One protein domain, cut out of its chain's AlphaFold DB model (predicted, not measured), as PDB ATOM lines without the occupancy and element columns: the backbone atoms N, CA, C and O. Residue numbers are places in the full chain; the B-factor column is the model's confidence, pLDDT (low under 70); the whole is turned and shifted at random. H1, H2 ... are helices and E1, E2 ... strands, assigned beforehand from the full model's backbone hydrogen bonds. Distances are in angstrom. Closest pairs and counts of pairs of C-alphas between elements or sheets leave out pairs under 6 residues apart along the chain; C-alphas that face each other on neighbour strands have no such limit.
ATOM      1  N   GLY A  15     -11.295   4.899 -10.083       83.56
ATOM      2  CA  GLY A  15     -11.232   4.979 -11.543       83.56
ATOM      3  C   GLY A  15     -10.489   6.200 -12.087       83.56
ATOM      4  O   GLY A  15     -10.023   6.149 -13.220       83.56
ATOM      5  N   PHE A  16     -10.294   7.270 -11.305       86.94
ATOM      6  CA  PHE A  16      -9.696   8.509 -11.810       86.94
ATOM      7  C   PHE A  16      -8.242   8.321 -12.255       86.94
ATOM      8  O   PHE A  16      -7.808   8.924 -13.231       86.94
ATOM      9  N   LYS A  17      -7.483   7.463 -11.563       83.06
ATOM     10  CA  LYS A  17      -6.080   7.198 -11.913       83.06
ATOM     11  C   LYS A  17      -5.935   6.399 -13.209       83.06
ATOM     12  O   LYS A  17      -4.984   6.634 -13.947       83.06
ATOM     13  N   ALA A  18      -6.846   5.460 -13.460       84.12
ATOM     14  CA  ALA A  18      -6.795   4.576 -14.623       84.12
ATOM     15  C   ALA A  18      -7.503   5.187 -15.844       84.12
ATOM     16  O   ALA A  18      -6.964   5.171 -16.947       84.12
ATOM     17  N   HIS A  19      -8.678   5.782 -15.627       89.31
ATOM     18  CA  HIS A  19      -9.577   6.307 -16.654       89.31
ATOM     19  C   HIS A  19     -10.146   7.677 -16.225       89.31
ATOM     20  O   HIS A  19     -11.328   7.797 -15.874       89.31
ATOM     21  N   PRO A  20      -9.317   8.739 -16.216       90.06
ATOM     22  CA  PRO A  20      -9.720  10.062 -15.736       90.06
ATOM     23  C   PRO A  20     -10.865  10.660 -16.557       90.06
ATOM     24  O   PRO A  20     -11.790  11.225 -15.981       90.06
ATOM     25  N   ASP A  21     -10.847  10.505 -17.881       91.75
ATOM     26  CA  ASP A  21     -11.883  11.033 -18.773       91.75
ATOM     27  C   ASP A  21     -13.252  10.379 -18.533       91.75
ATOM     28  O   ASP A  21     -14.256  11.079 -18.392       91.75
ATOM     29  N   GLU A  22     -13.296   9.052 -18.389       90.38
ATOM     30  CA  GLU A  22     -14.525   8.310 -18.068       90.38
ATOM     31  C   GLU A  22     -15.055   8.675 -16.680       90.38
ATOM     32  O   GLU A  22     -16.254   8.901 -16.497       90.38
ATOM     33  N   THR A  23     -14.154   8.808 -15.705       90.50
ATOM     34  CA  THR A  23     -14.505   9.222 -14.342       90.50
ATOM     35  C   THR A  23     -15.085  10.636 -14.340       90.50
ATOM     36  O   THR A  23     -16.133  10.888 -13.744       90.50
ATOM     37  N   ILE A  24     -14.467  11.570 -15.071       91.69
ATOM     38  CA  ILE A  24     -14.991  12.928 -15.242       91.69
ATOM     39  C   ILE A  24     -16.343  12.884 -15.950       91.69
ATOM     40  O   ILE A  24     -17.257  13.578 -15.511       91.69
ATOM     41  N   ALA A  25     -16.513  12.078 -17.000       88.62
ATOM     42  CA  ALA A  25     -17.745  11.991 -17.785       88.62
ATOM     43  C   ALA A  25     -18.928  11.414 -16.991       88.62
ATOM     44  O   ALA A  25     -20.041  11.940 -17.095       88.62
ATOM     45  N   THR A  26     -18.686  10.421 -16.138       89.00
ATOM     46  CA  THR A  26     -19.710   9.737 -15.327       89.00
ATOM     47  C   THR A  26     -20.014  10.435 -14.002       89.00
ATOM     48  O   THR A  26     -21.106  10.265 -13.465       89.00
ATOM     49  N   TYR A  27     -19.120  11.299 -13.507       87.75
ATOM     50  CA  TYR A  27     -19.316  12.001 -12.236       87.75
ATOM     51  C   TYR A  27     -20.626  12.811 -12.177       87.75
ATOM     52  O   TYR A  27     -20.919  13.628 -13.062       87.75
ATOM     53  N   THR A  28     -21.378  12.659 -11.087       84.69
ATOM     54  CA  THR A  28     -22.613  13.404 -10.804       84.69
ATOM     55  C   THR A  28     -22.440  14.368  -9.636       84.69
ATOM     56  O   THR A  28     -21.679  14.112  -8.710       84.69
ATOM     57  N   LEU A  29     -23.169  15.488  -9.652       84.38
ATOM     58  CA  LEU A  29     -23.155  16.432  -8.531       84.38
ATOM     59  C   LEU A  29     -23.840  15.829  -7.289       84.38
ATOM     60  O   LEU A  29     -24.871  15.171  -7.450       84.38
ATOM     61  N   PRO A  30     -23.342  16.117  -6.070       81.94
ATOM     62  CA  PRO A  30     -24.039  15.775  -4.836       81.94
ATOM     63  C   PRO A  30     -25.464  16.337  -4.803       81.94
ATOM     64  O   PRO A  30     -25.764  17.372  -5.413       81.94
ATOM     65  N   ILE A  31     -26.345  15.661  -4.063       78.00
ATOM     66  CA  ILE A  31     -27.759  16.035  -3.939       78.00
ATOM     67  C   ILE A  31     -27.872  17.507  -3.502       78.00
ATOM     68  O   ILE A  31     -27.181  17.970  -2.599       78.00
ATOM     69  N   GLY A  32     -28.723  18.269  -4.195       77.25
ATOM     70  CA  GLY A  32     -28.966  19.689  -3.912       77.25
ATOM     71  C   GLY A  32     -27.948  20.676  -4.506       77.25
ATOM     72  O   GLY A  32     -28.221  21.878  -4.530       77.25
ATOM     73  N   LYS A  33     -26.809  20.226  -5.056       82.25
ATOM     74  CA  LYS A  33     -25.815  21.126  -5.668       82.25
ATOM     75  C   LYS A  33     -26.139  21.432  -7.135       82.25
ATOM     76  O   LYS A  33     -26.464  20.549  -7.929       82.25
ATOM     77  N   LYS A  34     -26.026  22.713  -7.507       85.50
ATOM     78  CA  LYS A  34     -26.190  23.201  -8.892       85.50
ATOM     79  C   LYS A  34     -24.860  23.322  -9.642       85.50
ATOM     80  O   LYS A  34     -24.849  23.182 -10.861       85.50
ATOM     81  N   GLU A  35     -23.752  23.534  -8.931       89.94
ATOM     82  CA  GLU A  35     -22.399  23.532  -9.493       89.94
ATOM     83  C   GLU A  35     -21.371  22.916  -8.533       89.94
ATOM     84  O   GLU A  35     -21.610  22.832  -7.328       89.94
ATOM     85  N   SER A  36     -20.229  22.497  -9.078       89.44
ATOM     86  CA  SER A  36     -19.038  22.075  -8.334       89.44
ATOM     87  C   SER A  36     -17.772  22.477  -9.091       89.44
ATOM     88  O   SER A  36     -17.765  22.530 -10.325       89.44
ATOM     89  N   ARG A  37     -16.701  22.777  -8.353       91.31
ATOM     90  CA  ARG A  37     -15.367  23.082  -8.888       91.31
ATOM     91  C   ARG A  37     -14.382  22.145  -8.217       91.31
ATOM     92  O   ARG A  37     -14.270  22.151  -6.996       91.31
ATOM     93  N   GLN A  38     -13.708  21.338  -9.016       90.25
ATOM     94  CA  GLN A  38     -12.865  20.252  -8.536       90.25
ATOM     95  C   GLN A  38     -11.446  20.479  -9.041       90.25
ATOM     96  O   GLN A  38     -11.235  20.599 -10.248       90.25
ATOM     97  N   LYS A  39     -10.483  20.571  -8.120       89.31
ATOM     98  CA  LYS A  39      -9.057  20.612  -8.458       89.31
ATOM     99  C   LYS A  39      -8.623  19.201  -8.848       89.31
ATOM    100  O   LYS A  39      -8.869  18.273  -8.086       89.31
ATOM    101  N   LEU A  40      -8.005  19.054 -10.014       87.50
ATOM    102  CA  LEU A  40      -7.624  17.753 -10.565       87.50
ATOM    103  C   LEU A  40      -6.127  17.455 -10.449       87.50
ATOM    104  O   LEU A  40      -5.741  16.292 -10.521       87.50
ATOM    105  N   ASP A  41      -5.286  18.482 -10.302       82.19
ATOM    106  CA  ASP A  41      -3.834  18.320 -10.209       82.19
ATOM    107  C   ASP A  41      -3.150  19.512  -9.499       82.19
ATOM    108  O   ASP A  41      -3.758  20.562  -9.268       82.19
ATOM    109  N   GLU A  42      -1.877  19.357  -9.125       71.75
ATOM    110  CA  GLU A  42      -1.099  20.391  -8.426       71.75
ATOM    111  C   GLU A  42      -0.636  21.550  -9.322       71.75
ATOM    112  O   GLU A  42      -0.453  22.658  -8.815       71.75
ATOM    113  N   CYS A  43      -0.524  21.333 -10.635       65.50
ATOM    114  CA  CYS A  43      -0.188  22.332 -11.652       65.50
ATOM    115  C   CYS A  43      -1.367  23.250 -12.019       65.50
ATOM    116  O   CYS A  43      -1.240  24.073 -12.921       65.50
ATOM    117  N   GLY A  44      -2.498  23.160 -11.315       78.62
ATOM    118  CA  GLY A  44      -3.591  24.121 -11.446       78.62
ATOM    119  C   GLY A  44      -4.661  23.738 -12.466       78.62
ATOM    120  O   GLY A  44      -5.410  24.617 -12.884       78.62
ATOM    121  N   LEU A  45      -4.795  22.466 -12.852       90.56
ATOM    122  CA  LEU A  45      -5.949  21.986 -13.611       90.56
ATOM    123  C   LEU A  45      -7.182  21.841 -12.707       90.56
ATOM    124  O   LEU A  45      -7.142  21.214 -11.644       90.56
ATOM    125  N   TRP A  46      -8.307  22.380 -13.167       94.00
ATOM    126  CA  TRP A  46      -9.615  22.283 -12.530       94.00
ATOM    127  C   TRP A  46     -10.675  21.830 -13.530       94.00
ATOM    128  O   TRP A  46     -10.591  22.126 -14.723       94.00
ATOM    129  N   VAL A  47     -11.729  21.193 -13.025       94.12
ATOM    130  CA  VAL A  47     -12.973  20.978 -13.770       94.12
ATOM    131  C   VAL A  47     -14.131  21.682 -13.073       94.12
ATOM    132  O   VAL A  47     -14.334  21.556 -11.861       94.12
ATOM    133  N   LYS A  48     -14.900  22.447 -13.849       93.81
ATOM    134  CA  LYS A  48     -16.169  23.039 -13.424       93.81
ATOM    135  C   LYS A  48     -17.309  22.174 -13.942       93.81
ATOM    136  O   LYS A  48     -17.404  21.926 -15.141       93.81
ATOM    137  N   ILE A  49     -18.188  21.750 -13.041       92.81
ATOM    138  CA  ILE A  49     -19.350  20.914 -13.342       92.81
ATOM    139  C   ILE A  49     -20.602  21.725 -13.022       92.81
ATOM    140  O   ILE A  49     -20.800  22.125 -11.877       92.81
ATOM    141  N   LEU A  50     -21.446  21.970 -14.021       90.88
ATOM    142  CA  LEU A  50     -22.648  22.793 -13.904       90.88
ATOM    143  C   LEU A  50     -23.886  22.000 -14.319       90.88
ATOM    144  O   LEU A  50     -23.936  21.433 -15.412       90.88
ATOM    145  N   LYS A  51     -24.915  22.010 -13.471       88.06
ATOM    146  CA  LYS A  51     -26.237  21.477 -13.797       88.06
ATOM    147  C   LYS A  51     -26.948  22.427 -14.755       88.06
ATOM    148  O   LYS A  51     -27.220  23.571 -14.407       88.06
ATOM    149  N   THR A  52     -27.267  21.951 -15.952       81.94
ATOM    150  CA  THR A  52     -28.013  22.701 -16.964       81.94
ATOM    151  C   THR A  52     -29.381  22.061 -17.198       81.94
ATOM    152  O   THR A  52     -29.533  20.839 -17.257       81.94
ATOM    153  N   THR A  53     -30.405  22.905 -17.305       70.75
ATOM    154  CA  THR A  53     -31.777  22.519 -17.654       70.75
ATOM    155  C   THR A  53     -32.100  23.079 -19.029       70.75
ATOM    156  O   THR A  53     -32.006  24.287 -19.245       70.75
ATOM    157  N   ALA A  54     -32.480  22.221 -19.974       57.69
ATOM    158  CA  ALA A  54     -32.968  22.684 -21.267       57.69
ATOM    159  C   ALA A  54     -34.408  23.192 -21.104       57.69
ATOM    160  O   ALA A  54     -35.255  22.452 -20.611       57.69
ATOM    161  N   ARG A  55     -34.709  24.416 -21.571       54.84
ATOM    162  CA  ARG A  55     -36.060  25.024 -21.506       54.84
ATOM    163  C   ARG A  55     -37.181  24.144 -22.097       54.84
ATOM    164  O   ARG A  55     -38.338  24.376 -21.787       54.84
ATOM    165  N   LYS A  56     -36.845  23.143 -22.922       56.97
ATOM    166  CA  LYS A  56     -37.786  22.234 -23.605       56.97
ATOM    167  C   LYS A  56     -37.690  20.757 -23.174       56.97
ATOM    168  O   LYS A  56     -38.325  19.913 -23.790       56.97
ATOM    169  N   SER A  57     -36.888  20.397 -22.161       57.09
ATOM    170  CA  SER A  57     -36.719  18.989 -21.749       57.09
ATOM    171  C   SER A  57     -36.558  18.847 -20.232       57.09
ATOM    172  O   SER A  57     -35.677  19.479 -19.651       57.09
ATOM    173  N   LYS A  58     -37.313  17.928 -19.608       60.44
ATOM    174  CA  LYS A  58     -37.167  17.556 -18.183       60.44
ATOM    175  C   LYS A  58     -35.837  16.844 -17.853       60.44
ATOM    176  O   LYS A  58     -35.565  16.587 -16.683       60.44
ATOM    177  N   LYS A  59     -34.990  16.526 -18.845       64.31
ATOM    178  CA  LYS A  59     -33.680  15.892 -18.615       64.31
ATOM    179  C   LYS A  59     -32.652  16.921 -18.139       64.31
ATOM    180  O   LYS A  59     -32.314  17.867 -18.852       64.31
ATOM    181  N   VAL A  60     -32.126  16.692 -16.940       71.00
ATOM    182  CA  VAL A  60     -30.961  17.393 -16.395       71.00
ATOM    183  C   VAL A  60     -29.717  16.975 -17.179       71.00
ATOM    184  O   VAL A  60     -29.441  15.783 -17.294       71.00
ATOM    185  N   LYS A  61     -28.936  17.939 -17.677       81.94
ATOM    186  CA  LYS A  61     -27.610  17.684 -18.260       81.94
ATOM    187  C   LYS A  61     -26.531  18.301 -17.370       81.94
ATOM    188  O   LYS A  61     -26.763  19.311 -16.713       81.94
ATOM    189  N   LEU A  62     -25.347  17.694 -17.336       86.62
ATOM    190  CA  LEU A  62     -24.176  18.264 -16.667       86.62
ATOM    191  C   LEU A  62     -23.217  18.793 -17.733       86.62
ATOM    192  O   LEU A  62     -22.787  18.043 -18.610       86.62
ATOM    193  N   LYS A  63     -22.890  20.085 -17.667       91.19
ATOM    194  CA  LYS A  63     -21.807  20.681 -18.451       91.19
ATOM    195  C   LYS A  63     -20.512  20.551 -17.656       91.19
ATOM    196  O   LYS A  63     -20.505  20.893 -16.475       91.19
ATOM    197  N   LYS A  64     -19.452  20.045 -18.287       94.06
ATOM    198  CA  LYS A  64     -18.148  19.802 -17.662       94.06
ATOM    199  C   LYS A  64     -17.079  20.477 -18.502       94.06
ATOM    200  O   LYS A  64     -16.924  20.144 -19.670       94.06
ATOM    201  N   ASP A  65     -16.393  21.432 -17.900       95.75
ATOM    202  CA  ASP A  65     -15.484  22.351 -18.578       95.75
ATOM    203  C   ASP A  65     -14.150  22.390 -17.821       95.75
ATOM    204  O   ASP A  65     -14.137  22.543 -16.595       95.75
ATOM    205  N   PHE A  66     -13.035  22.266 -18.539       95.75
ATOM    206  CA  PHE A  66     -11.691  22.380 -17.987       95.75
ATOM    207  C   PHE A  66     -11.252  23.837 -17.886       95.75
ATOM    208  O   PHE A  66     -11.460  24.650 -18.791       95.75
ATOM    209  N   TYR A  67     -10.590  24.145 -16.779       92.94
ATOM    210  CA  TYR A  67     -10.043  25.457 -16.482       92.94
ATOM    211  C   TYR A  67      -8.646  25.322 -15.881       92.94
ATOM    212  O   TYR A  67      -8.361  24.382 -15.144       92.94
ATOM    213  N   TYR A  68      -7.803  26.311 -16.137       87.44
ATOM    214  CA  TYR A  68      -6.646  26.599 -15.305       87.44
ATOM    215  C   TYR A  68      -7.097  27.461 -14.124       87.44
ATOM    216  O   TYR A  68      -7.858  28.415 -14.315       87.44
ATOM    217  N   GLY A  69      -6.661  27.124 -12.913       82.00
ATOM    218  CA  GLY A  69      -7.050  27.814 -11.689       82.00
ATOM    219  C   GLY A  69      -5.899  28.036 -10.711       82.00
ATOM    220  O   GLY A  69      -5.066  27.161 -10.488       82.00
ATOM    221  N   GLU A  70      -5.913  29.201 -10.064       69.62
ATOM    222  CA  GLU A  70      -4.896  29.681  -9.125       69.62
ATOM    223  C   GLU A  70      -5.565  30.142  -7.827       69.62
ATOM    224  O   GLU A  70      -6.644  30.732  -7.851       69.62
ATOM    225  N   GLN A  71      -4.944  29.859  -6.674       66.56
ATOM    226  CA  GLN A  71      -5.456  30.252  -5.346       66.56
ATOM    227  C   GLN A  71      -6.947  29.909  -5.116       66.56
ATOM    228  O   GLN A  71      -7.682  30.653  -4.471       66.56
ATOM    229  N   GLY A  72      -7.416  28.785  -5.673       69.50
ATOM    230  CA  GLY A  72      -8.810  28.339  -5.540       69.50
ATOM    231  C   GLY A  72      -9.813  29.024  -6.478       69.50
ATOM    232  O   GLY A  72     -11.011  28.758  -6.379       69.50
ATOM    233  N   LYS A  73      -9.359  29.879  -7.404       79.38
ATOM    234  CA  LYS A  73     -10.198  30.538  -8.414       79.38
ATOM    235  C   LYS A  73      -9.911  29.982  -9.805       79.38
ATOM    236  O   LYS A  73      -8.776  29.647 -10.119       79.38
ATOM    237  N   LEU A  74     -10.939  29.905 -10.649       86.12
ATOM    238  CA  LEU A  74     -10.784  29.557 -12.064       86.12
ATOM    239  C   LEU A  74     -10.329  30.808 -12.823       86.12
ATOM    240  O   LEU A  74     -10.989  31.841 -12.724       86.12
ATOM    241  N   VAL A  75      -9.215  30.713 -13.544       81.38
ATOM    242  CA  VAL A  75      -8.523  31.849 -14.174       81.38
ATOM    243  C   VAL A  75      -8.687  31.837 -15.692       81.38
ATOM    244  O   VAL A  75      -9.018  32.862 -16.279       81.38
ATOM    245  N   LYS A  76      -8.493  30.684 -16.345       85.69
ATOM    246  CA  LYS A  76      -8.553  30.575 -17.812       85.69
ATOM    247  C   LYS A  76      -9.313  29.327 -18.238       85.69
ATOM    248  O   LYS A  76      -9.047  28.244 -17.730       85.69
ATOM    249  N   PHE A  77     -10.256  29.473 -19.167       92.06
ATOM    250  CA  PHE A  77     -10.948  28.341 -19.785       92.06
ATOM    251  C   PHE A  77     -10.002  27.600 -20.737       92.06
ATOM    252  O   PHE A  77      -9.318  28.241 -21.533       92.06
ATOM    253  N   LEU A  78      -9.954  26.271 -20.633       89.19
ATOM    254  CA  LEU A  78      -9.086  25.419 -21.456       89.19
ATOM    255  C   LEU A  78      -9.867  24.675 -22.539       89.19
ATOM    256  O   LEU A  78      -9.346  24.477 -23.630       89.19
ATOM    257  N   GLY A  79     -11.108  24.277 -22.250       93.19
ATOM    258  CA  GLY A  79     -11.951  23.549 -23.195       93.19
ATOM    259  C   GLY A  79     -13.088  22.793 -22.513       93.19
ATOM    260  O   GLY A  79     -13.119  22.652 -21.292       93.19
ATOM    261  N   SER A  80     -14.039  22.308 -23.307       94.12
ATOM    262  CA  SER A  80     -15.129  21.446 -22.837       94.12
ATOM    263  C   SER A  80     -14.626  20.008 -22.702       94.12
ATOM    264  O   SER A  80     -13.923  19.515 -23.578       94.12
ATOM    265  N   ALA A  81     -15.014  19.306 -21.635       91.94
ATOM    266  CA  ALA A  81     -14.618  17.911 -21.410       91.94
ATOM    267  C   ALA A  81     -15.271  16.921 -22.396       91.94
ATOM    268  O   ALA A  81     -15.007  15.726 -22.329       91.94
ATOM    269  N   LYS A  82     -16.146  17.395 -23.294       88.56
ATOM    270  CA  LYS A  82     -16.632  16.598 -24.432       88.56
ATOM    271  C   LYS A  82     -15.639  16.564 -25.589       88.56
ATOM    272  O   LYS A  82     -15.631  15.601 -26.341       88.56
ATOM    273  N   ASP A  83     -14.843  17.623 -25.717       91.38
ATOM    274  CA  ASP A  83     -14.039  17.909 -26.907       91.38
ATOM    275  C   ASP A  83     -12.533  17.875 -26.595       91.38
ATOM    276  O   ASP A  83     -11.704  17.734 -27.491       91.38
ATOM    277  N   LEU A  84     -12.167  17.993 -25.316       92.69
ATOM    278  CA  LEU A  84     -10.794  17.997 -24.823       92.69
ATOM    279  C   LEU A  84     -10.622  16.895 -23.777       92.69
ATOM    280  O   LEU A  84     -11.360  16.869 -22.797       92.69
ATOM    281  N   ASN A  85      -9.627  16.022 -23.954       93.94
ATOM    282  CA  ASN A  85      -9.309  14.987 -22.966       93.94
ATOM    283  C   ASN A  85      -8.422  15.517 -21.824       93.94
ATOM    284  O   ASN A  85      -7.715  16.525 -21.959       93.94
ATOM    285  N   TYR A  86      -8.424  14.795 -20.706       91.06
ATOM    286  CA  TYR A  86      -7.709  15.125 -19.479       91.06
ATOM    287  C   TYR A  86      -6.208  15.309 -19.709       91.06
ATOM    288  O   TYR A  86      -5.617  16.254 -19.191       91.06
ATOM    289  N   LYS A  87      -5.575  14.446 -20.512       89.06
ATOM    290  CA  LYS A  87      -4.127  14.503 -20.759       89.06
ATOM    291  C   LYS A  87      -3.728  15.791 -21.481       89.06
ATOM    292  O   LYS A  87      -2.747  16.430 -21.096       89.06
ATOM    293  N   THR A  88      -4.489  16.193 -22.496       87.88
ATOM    294  CA  THR A  88      -4.256  17.444 -23.230       87.88
ATOM    295  C   THR A  88      -4.562  18.650 -22.349       87.88
ATOM    296  O   THR A  88      -3.748  19.569 -22.282       87.88
ATOM    297  N   ALA A  89      -5.663  18.621 -21.591       89.38
ATOM    298  CA  ALA A  89      -5.994  19.676 -20.632       89.38
ATOM    299  C   ALA A  89      -4.906  19.842 -19.555       89.38
ATOM    300  O   ALA A  89      -4.533  20.964 -19.222       89.38
ATOM    301  N   LEU A  90      -4.335  18.738 -19.064       84.88
ATOM    302  CA  LEU A  90      -3.223  18.735 -18.113       84.88
ATOM    303  C   LEU A  90      -1.947  19.304 -18.730       84.88
ATOM    304  O   LEU A  90      -1.231  20.043 -18.062       84.88
ATOM    305  N   LYS A  91      -1.654  18.992 -19.997       78.81
ATOM    306  CA  LYS A  91      -0.517  19.585 -20.709       78.81
ATOM    307  C   LYS A  91      -0.688  21.101 -20.844       78.81
ATOM    308  O   LYS A  91       0.225  21.831 -20.483       78.81
ATOM    309  N   MET A  92      -1.868  21.564 -21.258       83.44
ATOM    310  CA  MET A  92      -2.181  22.995 -21.363       83.44
ATOM    311  C   MET A  92      -2.114  23.690 -19.999       83.44
ATOM    312  O   MET A  92      -1.551  24.773 -19.887       83.44
ATOM    313  N   ALA A  93      -2.638  23.067 -18.939       81.94
ATOM    314  CA  ALA A  93      -2.526  23.590 -17.578       81.94
ATOM    315  C   ALA A  93      -1.067  23.647 -17.112       81.94
ATOM    316  O   ALA A  93      -0.663  24.637 -16.516       81.94
ATOM    317  N   LYS A  94      -0.248  22.639 -17.438       75.31
ATOM    318  CA  LYS A  94       1.189  22.634 -17.145       75.31
ATOM    319  C   LYS A  94       1.934  23.727 -17.898       75.31
ATOM    320  O   LYS A  94       2.710  24.438 -17.274       75.31
ATOM    321  N   GLU A  95       1.668  23.905 -19.187       70.88
ATOM    322  CA  GLU A  95       2.224  24.996 -19.999       70.88
ATOM    323  C   GLU A  95       1.828  26.370 -19.441       70.88
ATOM    324  O   GLU A  95       2.652  27.273 -19.405       70.88
ATOM    325  N   LEU A  96       0.604  26.509 -18.921       66.19
ATOM    326  CA  LEU A  96       0.151  27.724 -18.235       66.19
ATOM    327  C   LEU A  96       0.743  27.874 -16.823       66.19
ATOM    328  O   LEU A  96       0.933  28.996 -16.362       66.19
ATOM    329  N   SER A  97       1.071  26.766 -16.154       60.53
ATOM    330  CA  SER A  97       1.748  26.750 -14.850       60.53
ATOM    331  C   SER A  97       3.249  27.040 -14.960       60.53
ATOM    332  O   SER A  97       3.864  27.507 -14.003       60.53
ATOM    333  N   VAL A  98       3.848  26.797 -16.131       49.66
ATOM    334  CA  VAL A  98       5.210  27.209 -16.475       49.66
ATOM    335  C   VAL A  98       5.150  28.690 -16.846       49.66
ATOM    336  O   VAL A  98       4.898  29.061 -17.985       49.66
TER     337      VAL A  98
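What this domain is: This is residues 15 to 98 of the 408 residues of the protein "Integrase" of Campylobacter showae CSUNSWCD (UniProt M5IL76). A strongly twisted sheet of four strands, E1 to E4, is covered at one end of one face by the helix H3, while two short helices, H1 and H2, form a small corner of which H2 only grazes the sheet. The long hairpin of E2 and E3 makes much of the length, and its tip, residues 54 to 59, sticks out at the end away from H3. The printed part has 84 residues, with three named helices and four named strands in the order H1 H2 E1 E2 E3 E4 H3; the sheet's order is E1 - E2 - E3 - E4, all antiparallel. The class is mixed, helices and strands, and the whole is compact, with a radius of gyration of the C-alphas of 13.2 A, yet elongated, spanning 43 by 27 by 22 A.

How they stand to each other: H1, residues 15 to 18, and H2, residues 20 to 26, touch only at the corner by their link, the closest C-alphas being those of Phe 16 and Thr 23, 5.5 A apart. H2 only grazes the sheet, with residues 24 to 26. E1, residues 35 to 39, and E2, residues 45 to 53, form a hairpin, antiparallel at 167 degrees, with N 36 and O 49 at 2.9 A. E2 and E3, residues 60 to 70, form a hairpin at 154 degrees, with N 48 and O 65 at 2.9 A. E3 bends by 56 degrees at residue 67. E3 and E4, residues 73 to 80, form a hairpin at 125 degrees, with N 70 and O 73 at 2.9 A; E4 bends by 74 degrees at residue 76. The four strands make a meander, each the antiparallel neighbour of the one before. H3, residues 86 to 97, is on one face of the sheet, giving two layers, helix and sheet, at a height over the sheet of 8.9 A. It is over E3, on which 7 of its 12 C-alphas fall, and only just not over E2 and E4, with 2 each; it runs along the strands, at 11 degrees to E3 on the local plane. The closest C-alphas of H3 and E3 are those of Ala 93 and Tyr 68, 5.6 A apart. H2 and H3 are close but not clearly touching, with the C-alphas of Asp 21 and Tyr 86 5.9 A apart. Every O i to N i+4 pair is within hydrogen-bond range in H2 and H3; H1 is too short for one.

Where its parts are: H1 begins at C-alpha 15, (-11.232, 4.979, -11.543), and is 5.4 A long; H2 is 10.0 A. E1 measures 13.7 A, E2 26.1 A, E3 29.7 A, E4 17.7 A and H3 15.7 A. E3 begins at C-alpha 60, (-30.961, 17.393, -16.395), and H3 ends at C-alpha 97, (1.748, 26.750, -14.850).

The domain as a whole: The C-alphas of Lys 56 and Val 98, the two farthest apart, are 43.9 A apart. The printed part has no cut, and no link is long. Mean pLDDT of the printed part is 82.8; it is under 70 at residue 43 and residues 54 to 59, 70 to 72 and 96 to 98.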